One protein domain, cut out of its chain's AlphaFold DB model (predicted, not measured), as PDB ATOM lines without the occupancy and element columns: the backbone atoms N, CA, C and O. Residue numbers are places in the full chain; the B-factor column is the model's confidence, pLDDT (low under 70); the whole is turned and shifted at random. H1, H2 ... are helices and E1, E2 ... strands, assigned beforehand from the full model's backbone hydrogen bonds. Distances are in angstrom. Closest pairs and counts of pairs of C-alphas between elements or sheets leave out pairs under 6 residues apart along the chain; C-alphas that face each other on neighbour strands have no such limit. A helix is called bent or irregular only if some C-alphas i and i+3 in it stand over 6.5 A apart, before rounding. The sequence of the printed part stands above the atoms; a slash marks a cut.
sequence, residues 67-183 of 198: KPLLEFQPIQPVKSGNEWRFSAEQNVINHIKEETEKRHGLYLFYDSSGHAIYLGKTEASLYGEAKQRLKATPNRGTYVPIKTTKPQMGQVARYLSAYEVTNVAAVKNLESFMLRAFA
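What this domain is: This is residues 67 to 183 of the 198 residues of the protein "HTH cro/C1-type domain-containing protein" of Betaproteobacteria bacterium HGW-Betaproteobacteria-3 (UniProt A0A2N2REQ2). A twisted sheet of four antiparallel strands, in the order E1, E6, E4, E5, lies between helices: H1 and H2 cover one face, and H4, the longest helix, runs over the other. A small separate hairpin, E2 and E3, sits beside H2 and the short H3, and between H2 and H3 a long stretch, residues 134 to 152, loops outward. The printed part has 117 residues with four named helices and six named strands, in the order E1 E2 E3 H1 E4 E5 H2 H3 E6 H4; the class is mixed. It is compact and rounded, with a radius of gyration of the C-alphas of 13.7 A and spans of 42 by 34 by 23 A.

How they stand to each other: Start at E6, residues 159 to 165, an inner strand: N 162 and O 70 are 2.9 A apart to edge strand E1, residues 67 to 74, and N 163 and O 106 are 2.9 A apart to E4, residues 105 to 110. E4 forms a hairpin with edge strand E5, residues 116 to 122; look at N 107 and O 120, 2.9 A. H1, residues 90 to 100, is on the sheet over E1, at a height of 10.1 A, along the strands. On the same face, H2, residues 126 to 133, is over E4 and only just over E5, with 3 C-alphas there, at 8.8 A. H1 and H2 touch at a steep tilt of 63 degrees, opposite ways, closest at the C-alphas of Thr 100 and Tyr 127, 5.1 A. H4, residues 168 to 181, is on the opposite face over E4 and E5, at 8.7 A, along the strands. Together these make three layers, helices on both faces of a sheet. H3, residues 153 to 156, only grazes the sheet. E5, H2, H3 and E6 form a split strand-helix-strand unit, two strands running the same way with E4 between them; its crossover is right-handed. In the hairpin of E2, residues 78 to 80, and E3, residues 83 to 85, N 80 and O 83 are 2.9 A apart. The closest C-alphas of E3 and H2 are those of Arg 85 and Lys 131, 6.7 A. Every O i to N i+4 pair is within hydrogen-bond range in H1 and H2, and 8 of 10 in H4; H3 is too short for one.

Where its parts are: Find C-alpha 67 at (190.890, 186.987, 176.882); E1 runs 18.7 A from there. E6 spans 19.7 A. H4 begins at C-alpha 168, (180.660, 184.063, 183.953), and spans 20.4 A; it is only just irregular, C-alphas 169 and 172 being 6.7 A apart.

The domain as a whole: The two C-alphas farthest apart, of Lys 147 and Asn 167, are 42.5 A from each other. The printed part has no cut, and its one long link is H2 to H3, 19 residues. Mean pLDDT of the printed part is 88.6; look for values under 70 at residues 139 to 149 and residue 183.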
ATOM      1  N   LYS A  67     190.223 185.869 177.556       93.06
ATOM      2  CA  LYS A  67     190.890 186.987 176.882       93.06
ATOM      3  C   LYS A  67     191.937 187.596 177.817       93.06
ATOM      4  O   LYS A  67     191.566 188.033 178.909       93.06
ATOM      5  N   PRO A  68     193.228 187.624 177.441       96.19
ATOM      6  CA  PRO A  68     194.233 188.331 178.225       96.19
ATOM      7  C   PRO A  68     193.942 189.834 178.193       96.19
ATOM      8  O   PRO A  68     193.757 190.409 177.125       96.19
ATOM      9  N   LEU A  69     193.877 190.450 179.373       97.44
ATOM     10  CA  LEU A  69     193.764 191.903 179.531       97.44
ATOM     11  C   LEU A  69     195.113 192.490 179.943       97.44
ATOM     12  O   LEU A  69     195.565 193.488 179.401       97.44
ATOM     13  N   LEU A  70     195.757 191.837 180.911       98.06
ATOM     14  CA  LEU A  70     197.071 192.190 181.431       98.06
ATOM     15  C   LEU A  70     197.892 190.912 181.565       98.06
ATOM     16  O   LEU A  70     197.406 189.931 182.134       98.06
ATOM     17  N   GLU A  71     199.144 190.940 181.122       97.19
ATOM     18  CA  GLU A  71     200.070 189.816 181.266       97.19
ATOM     19  C   GLU A  71     201.370 190.298 181.889       97.19
ATOM     20  O   GLU A  71     202.090 191.105 181.306       97.19
ATOM     21  N   PHE A  72     201.646 189.824 183.106       96.81
ATOM     22  CA  PHE A  72     202.798 190.242 183.900       96.81
ATOM     23  C   PHE A  72     202.947 191.770 183.958       96.81
ATOM     24  O   PHE A  72     204.059 192.289 183.916       96.81
ATOM     25  N   GLN A  73     201.833 192.501 184.085       97.94
ATOM     26  CA  GLN A  73     201.858 193.952 184.235       97.94
ATOM     27  C   GLN A  73     202.649 194.293 185.503       97.94
ATOM     28  O   GLN A  73     202.227 193.894 186.598       97.94
ATOM     29  N   PRO A  74     203.778 195.020 185.398       97.75
ATOM     30  CA  PRO A  74     204.543 195.414 186.566       97.75
ATOM     31  C   PRO A  74     203.694 196.265 187.506       97.75
ATOM     32  O   PRO A  74     203.017 197.209 187.087       97.75
ATOM     33  N   ILE A  75     203.754 195.924 188.788       97.38
ATOM     34  CA  ILE A  75     203.131 196.662 189.879       97.38
ATOM     35  C   ILE A  75     204.164 196.910 190.975       97.38
ATOM     36  O   ILE A  75     205.036 196.086 191.254       97.38
ATOM     37  N   GLN A  76     204.036 198.048 191.645       95.88
ATOM     38  CA  GLN A  76     204.805 198.372 192.842       95.88
ATOM     39  C   GLN A  76     203.816 198.832 193.903       95.88
ATOM     40  O   GLN A  76     203.617 200.036 194.078       95.88
ATOM     41  N   PRO A  77     203.115 197.888 194.561       96.69
ATOM     42  CA  PRO A  77     202.008 198.279 195.399       96.69
ATOM     43  C   PRO A  77     202.473 199.163 196.550       96.69
ATOM     44  O   PRO A  77     203.406 198.829 197.280       96.69
ATOM     45  N   VAL A  78     201.785 200.284 196.726       95.56
ATOM     46  CA  VAL A  78     202.054 201.237 197.800       95.56
ATOM     47  C   VAL A  78     200.865 201.310 198.737       95.56
ATOM     48  O   VAL A  78     199.705 201.207 198.324       95.56
ATOM     49  N   LYS A  79     201.159 201.491 200.023       94.06
ATOM     50  CA  LYS A  79     200.152 201.663 201.063       94.06
ATOM     51  C   LYS A  79     200.084 203.133 201.460       94.06
ATOM     52  O   LYS A  79     201.071 203.688 201.928       94.06
ATOM     53  N   SER A  80     198.912 203.738 201.301       87.81
ATOM     54  CA  SER A  80     198.602 205.090 201.768       87.81
ATOM     55  C   SER A  80     197.543 204.988 202.862       87.81
ATOM     56  O   SER A  80     196.388 204.650 202.595       87.81
ATOM     57  N   GLY A  81     197.935 205.208 204.119       86.44
ATOM     58  CA  GLY A  81     197.068 204.955 205.273       86.44
ATOM     59  C   GLY A  81     196.647 203.481 205.351       86.44
ATOM     60  O   GLY A  81     197.489 202.589 205.472       86.44
ATOM     61  N   ASN A  82     195.340 203.212 205.265       84.75
ATOM     62  CA  ASN A  82     194.795 201.848 205.259       84.75
ATOM     63  C   ASN A  82     194.425 201.336 203.852       84.75
ATOM     64  O   ASN A  82     193.773 200.297 203.712       84.75
ATOM     65  N   GLU A  83     194.803 202.056 202.796       90.75
ATOM     66  CA  GLU A  83     194.469 201.725 201.413       90.75
ATOM     67  C   GLU A  83     195.712 201.299 200.628       90.75
ATOM     68  O   GLU A  83     196.769 201.917 200.730       90.75
ATOM     69  N   TRP A  84     195.576 200.235 199.838       95.25
ATOM     70  CA  TRP A  84     196.606 199.800 198.899       95.25
ATOM     71  C   TRP A  84     196.273 200.285 197.494       95.25
ATOM     72  O   TRP A  84     195.109 200.283 197.086       95.25
ATOM     73  N   ARG A  85     197.309 200.656 196.748       96.06
ATOM     74  CA  ARG A  85     197.260 200.973 195.317       96.06
ATOM     75  C   ARG A  85     198.256 200.079 194.591       96.06
ATOM     76  O   ARG A  85     199.239 199.669 195.198       96.06
ATOM     77  N   PHE A  86     198.012 199.782 193.316       96.94
ATOM     78  CA  PHE A  86     198.902 198.932 192.514       96.94
ATOM     79  C   PHE A  86     200.250 199.593 192.189       96.94
ATOM     80  O   PHE A  86     201.233 198.893 191.979       96.94
ATOM     81  N   SER A  87     200.306 200.924 192.166       96.31
ATOM     82  CA  SER A  87     201.524 201.701 191.929       96.31
ATOM     83  C   SER A  87     201.438 203.055 192.641       96.31
ATOM     84  O   SER A  87     200.352 203.467 193.058       96.31
ATOM     85  N   ALA A  88     202.570 203.742 192.788       94.44
ATOM     86  CA  ALA A  88     202.600 205.175 193.086       94.44
ATOM     87  C   ALA A  88     202.293 206.024 191.838       94.44
ATOM     88  O   ALA A  88     201.823 207.154 191.954       94.44
ATOM     89  N   GLU A  89     202.537 205.468 190.653       96.38
ATOM     90  CA  GLU A  89     202.355 206.129 189.366       96.38
ATOM     91  C   GLU A  89     200.888 206.091 188.916       96.38
ATOM     92  O   GLU A  89     200.288 205.023 188.756       96.38
ATOM     93  N   GLN A  90     200.292 207.268 188.700       95.56
ATOM     94  CA  GLN A  90     198.864 207.390 188.397       95.56
ATOM     95  C   GLN A  90     198.489 206.810 187.026       95.56
ATOM     96  O   GLN A  90     197.425 206.214 186.891       95.56
ATOM     97  N   ASN A  91     199.359 206.936 186.024       96.88
ATOM     98  CA  ASN A  91     199.191 206.327 184.700       96.88
ATOM     99  C   ASN A  91     199.110 204.796 184.783       96.88
ATOM    100  O   ASN A  91     198.251 204.208 184.138       96.88
ATOM    101  N   VAL A  92     199.932 204.155 185.623       96.25
ATOM    102  CA  VAL A  92     199.875 202.697 185.829       96.25
ATOM    103  C   VAL A  92     198.555 202.296 186.486       96.25
ATOM    104  O   VAL A  92     197.919 201.332 186.063       96.25
ATOM    105  N   ILE A  93     198.104 203.048 187.496       96.81
ATOM    106  CA  ILE A  93     196.799 202.805 188.133       96.81
ATOM    107  C   ILE A  93     195.667 202.945 187.113       96.81
ATOM    108  O   ILE A  93     194.785 202.088 187.075       96.81
ATOM    109  N   ASN A  94     195.685 204.015 186.315       98.00
ATOM    110  CA  ASN A  94     194.651 204.291 185.325       98.00
ATOM    111  C   ASN A  94     194.602 203.192 184.267       98.00
ATOM    112  O   ASN A  94     193.526 202.662 184.038       98.00
ATOM    113  N   HIS A  95     195.751 202.776 183.732       97.81
ATOM    114  CA  HIS A  95     195.824 201.689 182.758       97.81
ATOM    115  C   HIS A  95     195.233 200.382 183.309       97.81
ATOM    116  O   HIS A  95     194.322 199.815 182.713       97.81
ATOM    117  N   ILE A  96     195.660 199.940 184.501       98.31
ATOM    118  CA  ILE A  96     195.111 198.719 185.121       98.31
ATOM    119  C   ILE A  96     193.600 198.856 185.333       98.31
ATOM    120  O   ILE A  96     192.852 197.901 185.125       98.31
ATOM    121  N   LYS A  97     193.136 200.033 185.761       98.12
ATOM    122  CA  LYS A  97     191.717 200.298 185.995       98.12
ATOM    123  C   LYS A  97     190.906 200.274 184.699       98.12
ATOM    124  O   LYS A  97     189.875 199.614 184.655       98.12
ATOM    125  N   GLU A  98     191.358 200.964 183.660       98.00
ATOM    126  CA  GLU A  98     190.705 201.015 182.347       98.00
ATOM    127  C   GLU A  98     190.526 199.611 181.765       98.00
ATOM    128  O   GLU A  98     189.420 199.259 181.353       98.00
ATOM    129  N   GLU A  99     191.564 198.778 181.852       97.94
ATOM    130  CA  GLU A  99     191.520 197.414 181.330       97.94
ATOM    131  C   GLU A  99     190.633 196.479 182.163       97.94
ATOM    132  O   GLU A  99     190.017 195.570 181.612       97.94
ATOM    133  N   THR A 100     190.531 196.671 183.488       98.12
ATOM    134  CA  THR A 100     190.002 195.624 184.392       98.12
ATOM    135  C   THR A 100     188.795 196.011 185.258       98.12
ATOM    136  O   THR A 100     188.191 195.133 185.876       98.12
ATOM    137  N   GLU A 101     188.382 197.285 185.319       97.19
ATOM    138  CA  GLU A 101     187.328 197.752 186.244       97.19
ATOM    139  C   GLU A 101     185.972 197.091 185.982       97.19
ATOM    140  O   GLU A 101     185.295 196.680 186.922       97.19
ATOM    141  N   LYS A 102     185.577 196.978 184.712       95.56
ATOM    142  CA  LYS A 102     184.268 196.449 184.285       95.56
ATOM    143  C   LYS A 102     184.337 194.998 183.800       95.56
ATOM    144  O   LYS A 102     183.443 194.539 183.097       95.56
ATOM    145  N   ARG A 103     185.429 194.301 184.117       96.00
ATOM    146  CA  ARG A 103     185.724 192.957 183.615       96.00
ATOM    147  C   ARG A 103     185.613 191.929 184.732       96.00
ATOM    148  O   ARG A 103     185.970 192.203 185.877       96.00
ATOM    149  N   HIS A 104     185.170 190.733 184.371       94.69
ATOM    150  CA  HIS A 104     185.064 189.568 185.245       94.69
ATOM    151  C   HIS A 104     185.956 188.443 184.718       94.69
ATOM    152  O   HIS A 104     186.236 188.370 183.524       94.69
ATOM    153  N   GLY A 105     186.418 187.560 185.597       97.06
ATOM    154  CA  GLY A 105     187.318 186.482 185.209       97.06
ATOM    155  C   GLY A 105     188.314 186.119 186.294       97.06
ATOM    156  O   GLY A 105     187.951 185.998 187.468       97.06
ATOM    157  N   LEU A 106     189.569 185.930 185.891       97.31
ATOM    158  CA  LEU A 106     190.664 185.479 186.746       97.31
ATOM    159  C   LEU A 106     191.760 186.542 186.849       97.31
ATOM    160  O   LEU A 106     192.035 187.260 185.891       97.31
ATOM    161  N   TYR A 107     192.432 186.600 187.995       97.19
ATOM    162  CA  TYR A 107     193.641 187.401 188.170       97.19
ATOM    163  C   TYR A 107     194.709 186.628 188.931       97.19
ATOM    164  O   TYR A 107     194.405 185.806 189.801       97.19
ATOM    165  N   LEU A 108     195.967 186.922 188.624       95.00
ATOM    166  CA  LEU A 108     197.127 186.315 189.256       95.00
ATOM    167  C   LEU A 108     198.069 187.392 189.775       95.00
ATOM    168  O   LEU A 108     198.331 188.374 189.086       95.00
ATOM    169  N   PHE A 109     198.607 187.177 190.972       94.56
ATOM    170  CA  PHE A 109     199.767 187.923 191.445       94.56
ATOM    171  C   PHE A 109     201.015 187.071 191.334       94.56
ATOM    172  O   PHE A 109     200.975 185.872 191.616       94.56
ATOM    173  N   TYR A 110     202.123 187.732 191.023       92.38
ATOM    174  CA  TYR A 110     203.441 187.120 190.950       92.38
ATOM    175  C   TYR A 110     204.430 187.880 191.825       92.38
ATOM    176  O   TYR A 110     204.258 189.082 192.054       92.38
ATOM    177  N   ASP A 111     205.461 187.199 192.312       89.44
ATOM    178  CA  ASP A 111     206.584 187.835 193.003       89.44
ATOM    179  C   ASP A 111     207.639 188.391 192.025       89.44
ATOM    180  O   ASP A 111     207.455 188.382 190.808       89.44
ATOM    181  N   SER A 112     208.763 188.896 192.548       89.31
ATOM    182  CA  SER A 112     209.857 189.466 191.742       89.31
ATOM    183  C   SER A 112     210.551 188.467 190.817       89.31
ATOM    184  O   SER A 112     211.257 188.888 189.911       89.31
ATOM    185  N   SER A 113     210.400 187.166 191.060       88.25
ATOM    186  CA  SER A 113     210.967 186.108 190.222       88.25
ATOM    187  C   SER A 113     209.989 185.597 189.163       88.25
ATOM    188  O   SER A 113     210.319 184.675 188.425       88.25
ATOM    189  N   GLY A 114     208.789 186.185 189.081       86.94
ATOM    190  CA  GLY A 114     207.748 185.761 188.151       86.94
ATOM    191  C   GLY A 114     206.996 184.505 188.597       86.94
ATOM    192  O   GLY A 114     206.209 183.971 187.821       86.94
ATOM    193  N   HIS A 115     207.184 184.037 189.836       86.69
ATOM    194  CA  HIS A 115     206.414 182.910 190.363       86.69
ATOM    195  C   HIS A 115     205.017 183.373 190.759       86.69
ATOM    196  O   HIS A 115     204.862 184.374 191.462       86.69
ATOM    197  N   ALA A 116     203.992 182.637 190.328       87.81
ATOM    198  CA  ALA A 116     202.616 182.931 190.694       87.81
ATOM    199  C   ALA A 116     202.400 182.629 192.185       87.81
ATOM    200  O   ALA A 116     202.542 181.496 192.635       87.81
ATOM    201  N   ILE A 117     202.046 183.652 192.958       86.50
ATOM    202  CA  ILE A 117     201.879 183.568 194.418       86.50
ATOM    203  C   ILE A 117     200.413 183.550 194.848       86.50
ATOM    204  O   ILE A 117     200.092 183.230 195.997       86.50
ATOM    205  N   TYR A 118     199.509 183.919 193.942       89.38
ATOM    206  CA  TYR A 118     198.079 183.926 194.194       89.38
ATOM    207  C   TYR A 118     197.297 183.882 192.886       89.38
ATOM    208  O   TYR A 118     197.650 184.566 191.932       89.38
ATOM    209  N   LEU A 119     196.200 183.132 192.897       92.06
ATOM    210  CA  LEU A 119     195.169 183.141 191.868       92.06
ATOM    211  C   LEU A 119     193.843 183.467 192.541       92.06
ATOM    212  O   LEU A 119     193.485 182.845 193.546       92.06
ATOM    213  N   GLY A 120     193.124 184.427 191.982       92.81
ATOM    214  CA  GLY A 120     191.765 184.744 192.379       92.81
ATOM    215  C   GLY A 120     190.846 184.858 191.182       92.81
ATOM    216  O   GLY A 120     191.266 184.819 190.026       92.81
ATOM    217  N   LYS A 121     189.567 185.024 191.495       95.25
ATOM    218  CA  LYS A 121     188.505 185.215 190.521       95.25
ATOM    219  C   LYS A 121     187.529 186.280 190.982       95.25
ATOM    220  O   LYS A 121     187.471 186.592 192.170       95.25
ATOM    221  N   THR A 122     186.711 186.761 190.059       95.88
ATOM    222  CA  THR A 122     185.571 187.621 190.367       95.88
ATOM    223  C   THR A 122     184.569 187.608 189.225       95.88
ATOM    224  O   THR A 122     184.949 187.528 188.061       95.88
ATOM    225  N   GLU A 123     183.291 187.692 189.578       94.44
ATOM    226  CA  GLU A 123     182.177 187.838 188.633       94.44
ATOM    227  C   GLU A 123     181.742 189.312 188.504       94.44
ATOM    228  O   GLU A 123     180.847 189.625 187.730       94.44
ATOM    229  N   ALA A 124     182.380 190.221 189.257       92.88
ATOM    230  CA  ALA A 124     182.039 191.641 189.298       92.88
ATOM    231  C   ALA A 124     183.124 192.525 188.658       92.88
ATOM    232  O   ALA A 124     182.940 193.034 187.559       92.88
ATOM    233  N   SER A 125     184.250 192.722 189.352       96.56
ATOM    234  CA  SER A 125     185.325 193.631 188.931       96.56
ATOM    235  C   SER A 125     186.694 193.059 189.273       96.56
ATOM    236  O   SER A 125     187.019 192.885 190.454       96.56
ATOM    237  N   LEU A 126     187.506 192.798 188.244       98.12
ATOM    238  CA  LEU A 126     188.897 192.361 188.380       98.12
ATOM    239  C   LEU A 126     189.730 193.400 189.136       98.12
ATOM    240  O   LEU A 126     190.430 193.032 190.082       98.12
ATOM    241  N   TYR A 127     189.588 194.689 188.806       98.12
ATOM    242  CA  TYR A 127     190.281 195.769 189.515       98.12
ATOM    243  C   TYR A 127     189.955 195.780 191.015       98.12
ATOM    244  O   TYR A 127     190.859 195.768 191.858       98.12
ATOM    245  N   GLY A 128     188.661 195.798 191.355       97.19
ATOM    246  CA  GLY A 128     188.195 195.919 192.736       97.19
ATOM    247  C   GLY A 128     188.650 194.751 193.613       97.19
ATOM    248  O   GLY A 128     189.239 194.967 194.677       97.19
ATOM    249  N   GLU A 129     188.447 193.520 193.136       97.44
ATOM    250  CA  GLU A 129     188.822 192.301 193.859       97.44
ATOM    251  C   GLU A 129     190.348 192.194 194.026       97.44
ATOM    252  O   GLU A 129     190.839 191.955 195.135       97.44
ATOM    253  N   ALA A 130     191.123 192.432 192.960       97.06
ATOM    254  CA  ALA A 130     192.583 192.372 193.023       97.06
ATOM    255  C   ALA A 130     193.156 193.449 193.963       97.06
ATOM    256  O   ALA A 130     194.036 193.164 194.779       97.06
ATOM    257  N   LYS A 131     192.614 194.674 193.936       96.88
ATOM    258  CA  LYS A 131     193.038 195.758 194.835       96.88
ATOM    259  C   LYS A 131     192.726 195.425 196.292       96.88
ATOM    260  O   LYS A 131     193.568 195.635 197.169       96.88
ATOM    261  N   GLN A 132     191.542 194.879 196.572       95.00
ATOM    262  CA  GLN A 132     191.177 194.429 197.916       95.00
ATOM    263  C   GLN A 132     192.124 193.325 198.403       95.00
ATOM    264  O   GLN A 132     192.543 193.331 199.566       95.00
ATOM    265  N   ARG A 133     192.530 192.422 197.504       95.12
ATOM    266  CA  ARG A 133     193.439 191.315 197.808       95.12
ATOM    267  C   ARG A 133     194.835 191.762 198.239       95.12
ATOM    268  O   ARG A 133     195.443 191.052 199.038       95.12
ATOM    269  N   LEU A 134     195.310 192.948 197.838       95.06
ATOM    270  CA  LEU A 134     196.596 193.510 198.297       95.06
ATOM    271  C   LEU A 134     196.696 193.613 199.834       95.06
ATOM    272  O   LEU A 134     197.793 193.536 200.390       95.06
ATOM    273  N   LYS A 135     195.560 193.740 200.537       92.44
ATOM    274  CA  LYS A 135     195.489 193.785 202.011       92.44
ATOM    275  C   LYS A 135     195.632 192.417 202.680       92.44
ATOM    276  O   LYS A 135     195.975 192.362 203.863       92.44
ATOM    277  N   ALA A 136     195.320 191.333 201.973       88.94
ATOM    278  CA  ALA A 136     195.271 189.994 202.545       88.94
ATOM    279  C   ALA A 136     196.679 189.441 202.796       88.94
ATOM    280  O   ALA A 136     197.632 189.811 202.116       88.94
ATOM    281  N   THR A 137     196.818 188.525 203.751       82.88
ATOM    282  CA  THR A 137     198.058 187.757 203.910       82.88
ATOM    283  C   THR A 137     198.187 186.772 202.742       82.88
ATOM    284  O   THR A 137     197.207 186.075 202.454       82.88
ATOM    285  N   PRO A 138     199.348 186.691 202.065       75.06
ATOM    286  CA  PRO A 138     199.576 185.679 201.046       75.06
ATOM    287  C   PRO A 138     199.486 184.283 201.673       75.06
ATOM    288  O   PRO A 138     199.667 184.102 202.882       75.06
ATOM    289  N   ASN A 139     199.158 183.275 200.870       67.31
ATOM    290  CA  ASN A 139     199.017 181.933 201.415       67.31
ATOM    291  C   ASN A 139     200.372 181.332 201.836       67.31
ATOM    292  O   ASN A 139     201.437 181.783 201.420       67.31
ATOM    293  N   ARG A 140     200.329 180.318 202.714       52.28
ATOM    294  CA  ARG A 140     201.505 179.794 203.427       52.28
ATOM    295  C   ARG A 140     202.637 179.386 202.476       52.28
ATOM    296  O   ARG A 140     202.525 178.409 201.747       52.28
ATOM    297  N   GLY A 141     203.763 180.087 202.596       52.16
ATOM    298  CA  GLY A 141     205.071 179.709 202.071       52.16
ATOM    299  C   GLY A 141     205.474 180.333 200.729       52.16
ATOM    300  O   GLY A 141     206.391 179.833 200.086       52.16
ATOM    301  N   THR A 142     204.883 181.476 200.374       51.84
ATOM    302  CA  THR A 142     205.662 182.528 199.702       51.84
ATOM    303  C   THR A 142     206.951 182.751 200.496       51.84
ATOM    304  O   THR A 142     206.877 183.011 201.703       51.84
ATOM    305  N   TYR A 143     208.113 182.588 199.864       48.88
ATOM    306  CA  TYR A 143     209.399 182.804 200.520       48.88
ATOM    307  C   TYR A 143     209.571 184.307 200.718       48.88
ATOM    308  O   TYR A 143     209.912 185.047 199.803       48.88
ATOM    309  N   VAL A 144     209.235 184.782 201.910       51.88
ATOM    310  CA  VAL A 144     209.365 186.188 202.260       51.88
ATOM    311  C   VAL A 144     210.550 186.284 203.217       51.88
ATOM    312  O   VAL A 144     210.404 185.874 204.368       51.88
ATOM    313  N   PRO A 145     211.717 186.821 202.809       45.81
ATOM    314  CA  PRO A 145     212.847 187.052 203.715       45.81
ATOM    315  C   PRO A 145     212.598 188.235 204.672       45.81
ATOM    316  O   PRO A 145     213.521 188.945 205.063       45.81
ATOM    317  N   ILE A 146     211.342 188.495 205.050       51.59
ATOM    318  CA  ILE A 146     210.969 189.645 205.870       51.59
ATOM    319  C   ILE A 146     210.737 189.159 207.299       51.59
ATOM    320  O   ILE A 146     209.949 188.252 207.547       51.59
ATOM    321  N   LYS A 147     211.387 189.839 208.251       51.69
ATOM    322  CA  LYS A 147     211.236 189.727 209.715       51.69
ATOM    323  C   LYS A 147     209.787 189.888 210.233       51.69
ATOM    324  O   LYS A 147     209.570 189.916 211.440       51.69
ATOM    325  N   THR A 148     208.795 190.041 209.355       54.19
ATOM    326  CA  THR A 148     207.383 190.207 209.694       54.19
ATOM    327  C   THR A 148     206.669 188.862 209.698       54.19
ATOM    328  O   THR A 148     206.594 188.146 208.705       54.19
ATOM    329  N   THR A 149     206.054 188.541 210.830       59.53
ATOM    330  CA  THR A 149     205.342 187.278 211.061       59.53
ATOM    331  C   THR A 149     204.094 187.087 210.183       59.53
ATOM    332  O   THR A 149     203.578 185.971 210.112       59.53
ATOM    333  N   LYS A 150     203.592 188.143 209.511       72.56
ATOM    334  CA  LYS A 150     202.409 188.125 208.621       72.56
ATOM    335  C   LYS A 150     202.501 189.204 207.518       72.56
ATOM    336  O   LYS A 150     201.930 190.283 207.696       72.56
ATOM    337  N   PRO A 151     203.205 188.968 206.399       83.06
ATOM    338  CA  PRO A 151     203.238 189.926 205.292       83.06
ATOM    339  C   PRO A 151     201.842 190.127 204.672       83.06
ATOM    340  O   PRO A 151     200.988 189.245 204.752       83.06
ATOM    341  N   GLN A 152     201.592 191.284 204.057       89.75
ATOM    342  CA  GLN A 152     200.426 191.542 203.199       89.75
ATOM    343  C   GLN A 152     200.803 191.313 201.728       89.75
ATOM    344  O   GLN A 152     201.954 191.512 201.348       89.75
ATOM    345  N   MET A 153     199.839 190.937 200.886       91.25
ATOM    346  CA  MET A 153     200.049 190.654 199.463       91.25
ATOM    347  C   MET A 153     200.716 191.825 198.731       91.25
ATOM    348  O   MET A 153     201.652 191.618 197.968       91.25
ATOM    349  N   GLY A 154     200.321 193.066 199.029       93.12
ATOM    350  CA  GLY A 154     200.943 194.253 198.437       93.12
ATOM    351  C   GLY A 154     202.432 194.426 198.764       93.12
ATOM    352  O   GLY A 154     203.145 195.106 198.037       93.12
ATOM    353  N   GLN A 155     202.947 193.773 199.809       91.06
ATOM    354  CA  GLN A 155     204.380 193.808 200.124       91.06
ATOM    355  C   GLN A 155     205.199 192.867 199.229       91.06
ATOM    356  O   GLN A 155     206.389 193.112 199.021       91.06
ATOM    357  N   VAL A 156     204.571 191.813 198.697       90.19
ATOM    358  CA  VAL A 156     205.246 190.717 197.980       90.19
ATOM    359  C   VAL A 156     204.941 190.688 196.483       90.19
ATOM    360  O   VAL A 156     205.796 190.272 195.709       90.19
ATOM    361  N   ALA A 157     203.763 191.151 196.060       93.38
ATOM    362  CA  ALA A 157     203.371 191.151 194.658       93.38
ATOM    363  C   ALA A 157     204.180 192.178 193.845       93.38
ATOM    364  O   ALA A 157     204.404 193.313 194.284       93.38
ATOM    365  N   ARG A 158     204.625 191.764 192.659       95.75
ATOM    366  CA  ARG A 158     205.424 192.555 191.708       95.75
ATOM    367  C   ARG A 158     204.849 192.566 190.303       95.75
ATOM    368  O   ARG A 158     205.089 193.523 189.578       95.75
ATOM    369  N   TYR A 159     204.036 191.573 189.956       97.44
ATOM    370  CA  TYR A 159     203.293 191.571 188.701       97.44
ATOM    371  C   TYR A 159     201.835 191.175 188.926       97.44
ATOM    372  O   TYR A 159     201.523 190.417 189.852       97.44
ATOM    373  N   LEU A 160     200.958 191.692 188.067       98.06
ATOM    374  CA  LEU A 160     199.548 191.336 187.967       98.06
ATOM    375  C   LEU A 160     199.273 190.826 186.551       98.06
ATOM    376  O   LEU A 160     199.569 191.518 185.581       98.06
ATOM    377  N   SER A 161     198.653 189.657 186.441       98.19
ATOM    378  CA  SER A 161     197.975 189.252 185.205       98.19
ATOM    379  C   SER A 161     196.475 189.221 185.448       98.19
ATOM    380  O   SER A 161     196.028 188.859 186.539       98.19
ATOM    381  N   ALA A 162     195.699 189.592 184.440       98.19
ATOM    382  CA  ALA A 162     194.247 189.615 184.487       98.19
ATOM    383  C   ALA A 162     193.688 189.089 183.166       98.19
ATOM    384  O   ALA A 162     194.121 189.502 182.091       98.19
ATOM    385  N   TYR A 163     192.718 188.186 183.267       97.50
ATOM    386  CA  TYR A 163     192.096 187.522 182.133       97.50
ATOM    387  C   TYR A 163     190.581 187.650 182.257       97.50
ATOM    388  O   TYR A 163     190.001 187.201 183.252       97.50
ATOM    389  N   GLU A 164     189.943 188.250 181.254       95.94
ATOM    390  CA  GLU A 164     188.488 188.230 181.141       95.94
ATOM    391  C   GLU A 164     188.045 186.816 180.778       95.94
ATOM    392  O   GLU A 164     188.619 186.186 179.889       95.94
ATOM    393  N   VAL A 165     187.022 186.316 181.465       94.38
ATOM    394  CA  VAL A 165     186.368 185.063 181.090       94.38
ATOM    395  C   VAL A 165     184.990 185.419 180.570       94.38
ATOM    396  O   VAL A 165     184.133 185.762 181.370       94.38
ATOM    397  N   THR A 166     184.768 185.326 179.258       87.25
ATOM    398  CA  THR A 166     183.544 185.846 178.613       87.25
ATOM    399  C   THR A 166     182.263 185.186 179.112       87.25
ATOM    400  O   THR A 166     181.199 185.788 179.064       87.25
ATOM    401  N   ASN A 167     182.363 183.953 179.613       85.12
ATOM    402  CA  ASN A 167     181.257 183.251 180.242       85.12
ATOM    403  C   ASN A 167     181.445 183.203 181.761       85.12
ATOM    404  O   ASN A 167     182.252 182.423 182.280       85.12
ATOM    405  N   VAL A 168     180.637 183.981 182.483       83.00
ATOM    406  CA  VAL A 168     180.660 184.063 183.953       83.00
ATOM    407  C   VAL A 168     180.545 182.677 184.609       83.00
ATOM    408  O   VAL A 168     181.271 182.374 185.556       83.00
ATOM    409  N   ALA A 169     179.711 181.778 184.072       83.50
ATOM    410  CA  ALA A 169     179.538 180.432 184.626       83.50
ATOM    411  C   ALA A 169     180.808 179.565 184.501       83.50
ATOM    412  O   ALA A 169     181.020 178.647 185.300       83.50
ATOM    413  N   ALA A 170     181.690 179.864 183.541       88.00
ATOM    414  CA  ALA A 170     182.964 179.172 183.370       88.00
ATOM    415  C   ALA A 170     184.045 179.633 184.362       88.00
ATOM    416  O   ALA A 170     184.966 178.861 184.643       88.00
ATOM    417  N   VAL A 171     183.924 180.831 184.952       91.06
ATOM    418  CA  VAL A 171     184.929 181.428 185.856       91.06
ATOM    419  C   VAL A 171     185.307 180.466 186.985       91.06
ATOM    420  O   VAL A 171     186.485 180.215 187.241       91.06
ATOM    421  N   LYS A 172     184.309 179.874 187.651       89.88
ATOM    422  CA  LYS A 172     184.530 178.948 188.774       89.88
ATOM    423  C   LYS A 172     185.223 177.654 188.345       89.88
ATOM    424  O   LYS A 172     186.050 177.126 189.094       89.88
ATOM    425  N   ASN A 173     184.886 177.136 187.166       89.62
ATOM    426  CA  ASN A 173     185.483 175.907 186.643       89.62
ATOM    427  C   ASN A 173     186.938 176.142 186.233       89.62
ATOM    428  O   ASN A 173     187.796 175.338 186.593       89.62
ATOM    429  N   LEU A 174     187.222 177.264 185.565       91.75
ATOM    430  CA  LEU A 174     188.574 177.656 185.175       91.75
ATOM    431  C   LEU A 174     189.462 177.924 186.390       91.75
ATOM    432  O   LEU A 174     190.563 177.390 186.457       91.75
ATOM    433  N   GLU A 175     188.972 178.658 187.394       90.19
ATOM    434  CA  GLU A 175     189.686 178.830 188.667       90.19
ATOM    435  C   GLU A 175     190.027 177.465 189.281       90.19
ATOM    436  O   GLU A 175     191.178 177.194 189.614       90.19
ATOM    437  N   SER A 176     189.035 176.577 189.394       86.50
ATOM    438  CA  SER A 176     189.223 175.253 189.993       86.50
ATOM    439  C   SER A 176     190.201 174.384 189.201       86.50
ATOM    440  O   SER A 176     190.920 173.578 189.789       86.50
ATOM    441  N   PHE A 177     190.215 174.503 187.873       88.62
ATOM    442  CA  PHE A 177     191.181 173.830 187.009       88.62
ATOM    443  C   PHE A 177     192.594 174.370 187.243       88.62
ATOM    444  O   PHE A 177     193.488 173.594 187.567       88.62
ATOM    445  N   MET A 178     192.773 175.691 187.183       87.88
ATOM    446  CA  MET A 178     194.068 176.348 187.372       87.88
ATOM    447  C   MET A 178     194.638 176.066 188.766       87.88
ATOM    448  O   MET A 178     195.793 175.676 188.896       87.88
ATOM    449  N   LEU A 179     193.816 176.130 189.813       83.38
ATOM    450  CA  LEU A 179     194.235 175.765 191.168       83.38
ATOM    451  C   LEU A 179     194.802 174.346 191.262       83.38
ATOM    452  O   LEU A 179     195.711 174.110 192.049       83.38
ATOM    453  N   ARG A 180     194.265 173.404 190.479       81.56
ATOM    454  CA  ARG A 180     194.745 172.017 190.448       81.56
ATOM    455  C   ARG A 180     195.964 171.847 189.547       81.56
ATOM    456  O   ARG A 180     196.858 171.091 189.905       81.56
ATOM    457  N   ALA A 181     196.016 172.557 188.422       80.25
ATOM    458  CA  ALA A 181     197.165 172.557 187.519       80.25
ATOM    459  C   ALA A 181     198.429 173.086 188.216       80.25
ATOM    460  O   ALA A 181     199.513 172.547 188.029       80.25
ATOM    461  N   PHE A 182     198.265 174.078 189.093       72.88
ATOM    462  CA  PHE A 182     199.332 174.635 189.920       72.88
ATOM    463  C   PHE A 182     199.227 174.193 191.385       72.88
ATOM    464  O   PHE A 182     199.664 174.930 192.265       72.88
ATOM    465  N   ALA A 183     198.646 173.022 191.683       58.00
ATOM    466  CA  ALA A 183     198.365 172.581 193.060       58.00
ATOM    467  C   ALA A 183     199.589 172.586 193.999       58.00
ATOM    468  O   ALA A 183     199.420 172.638 195.218       58.00
TER     469      ALA A 183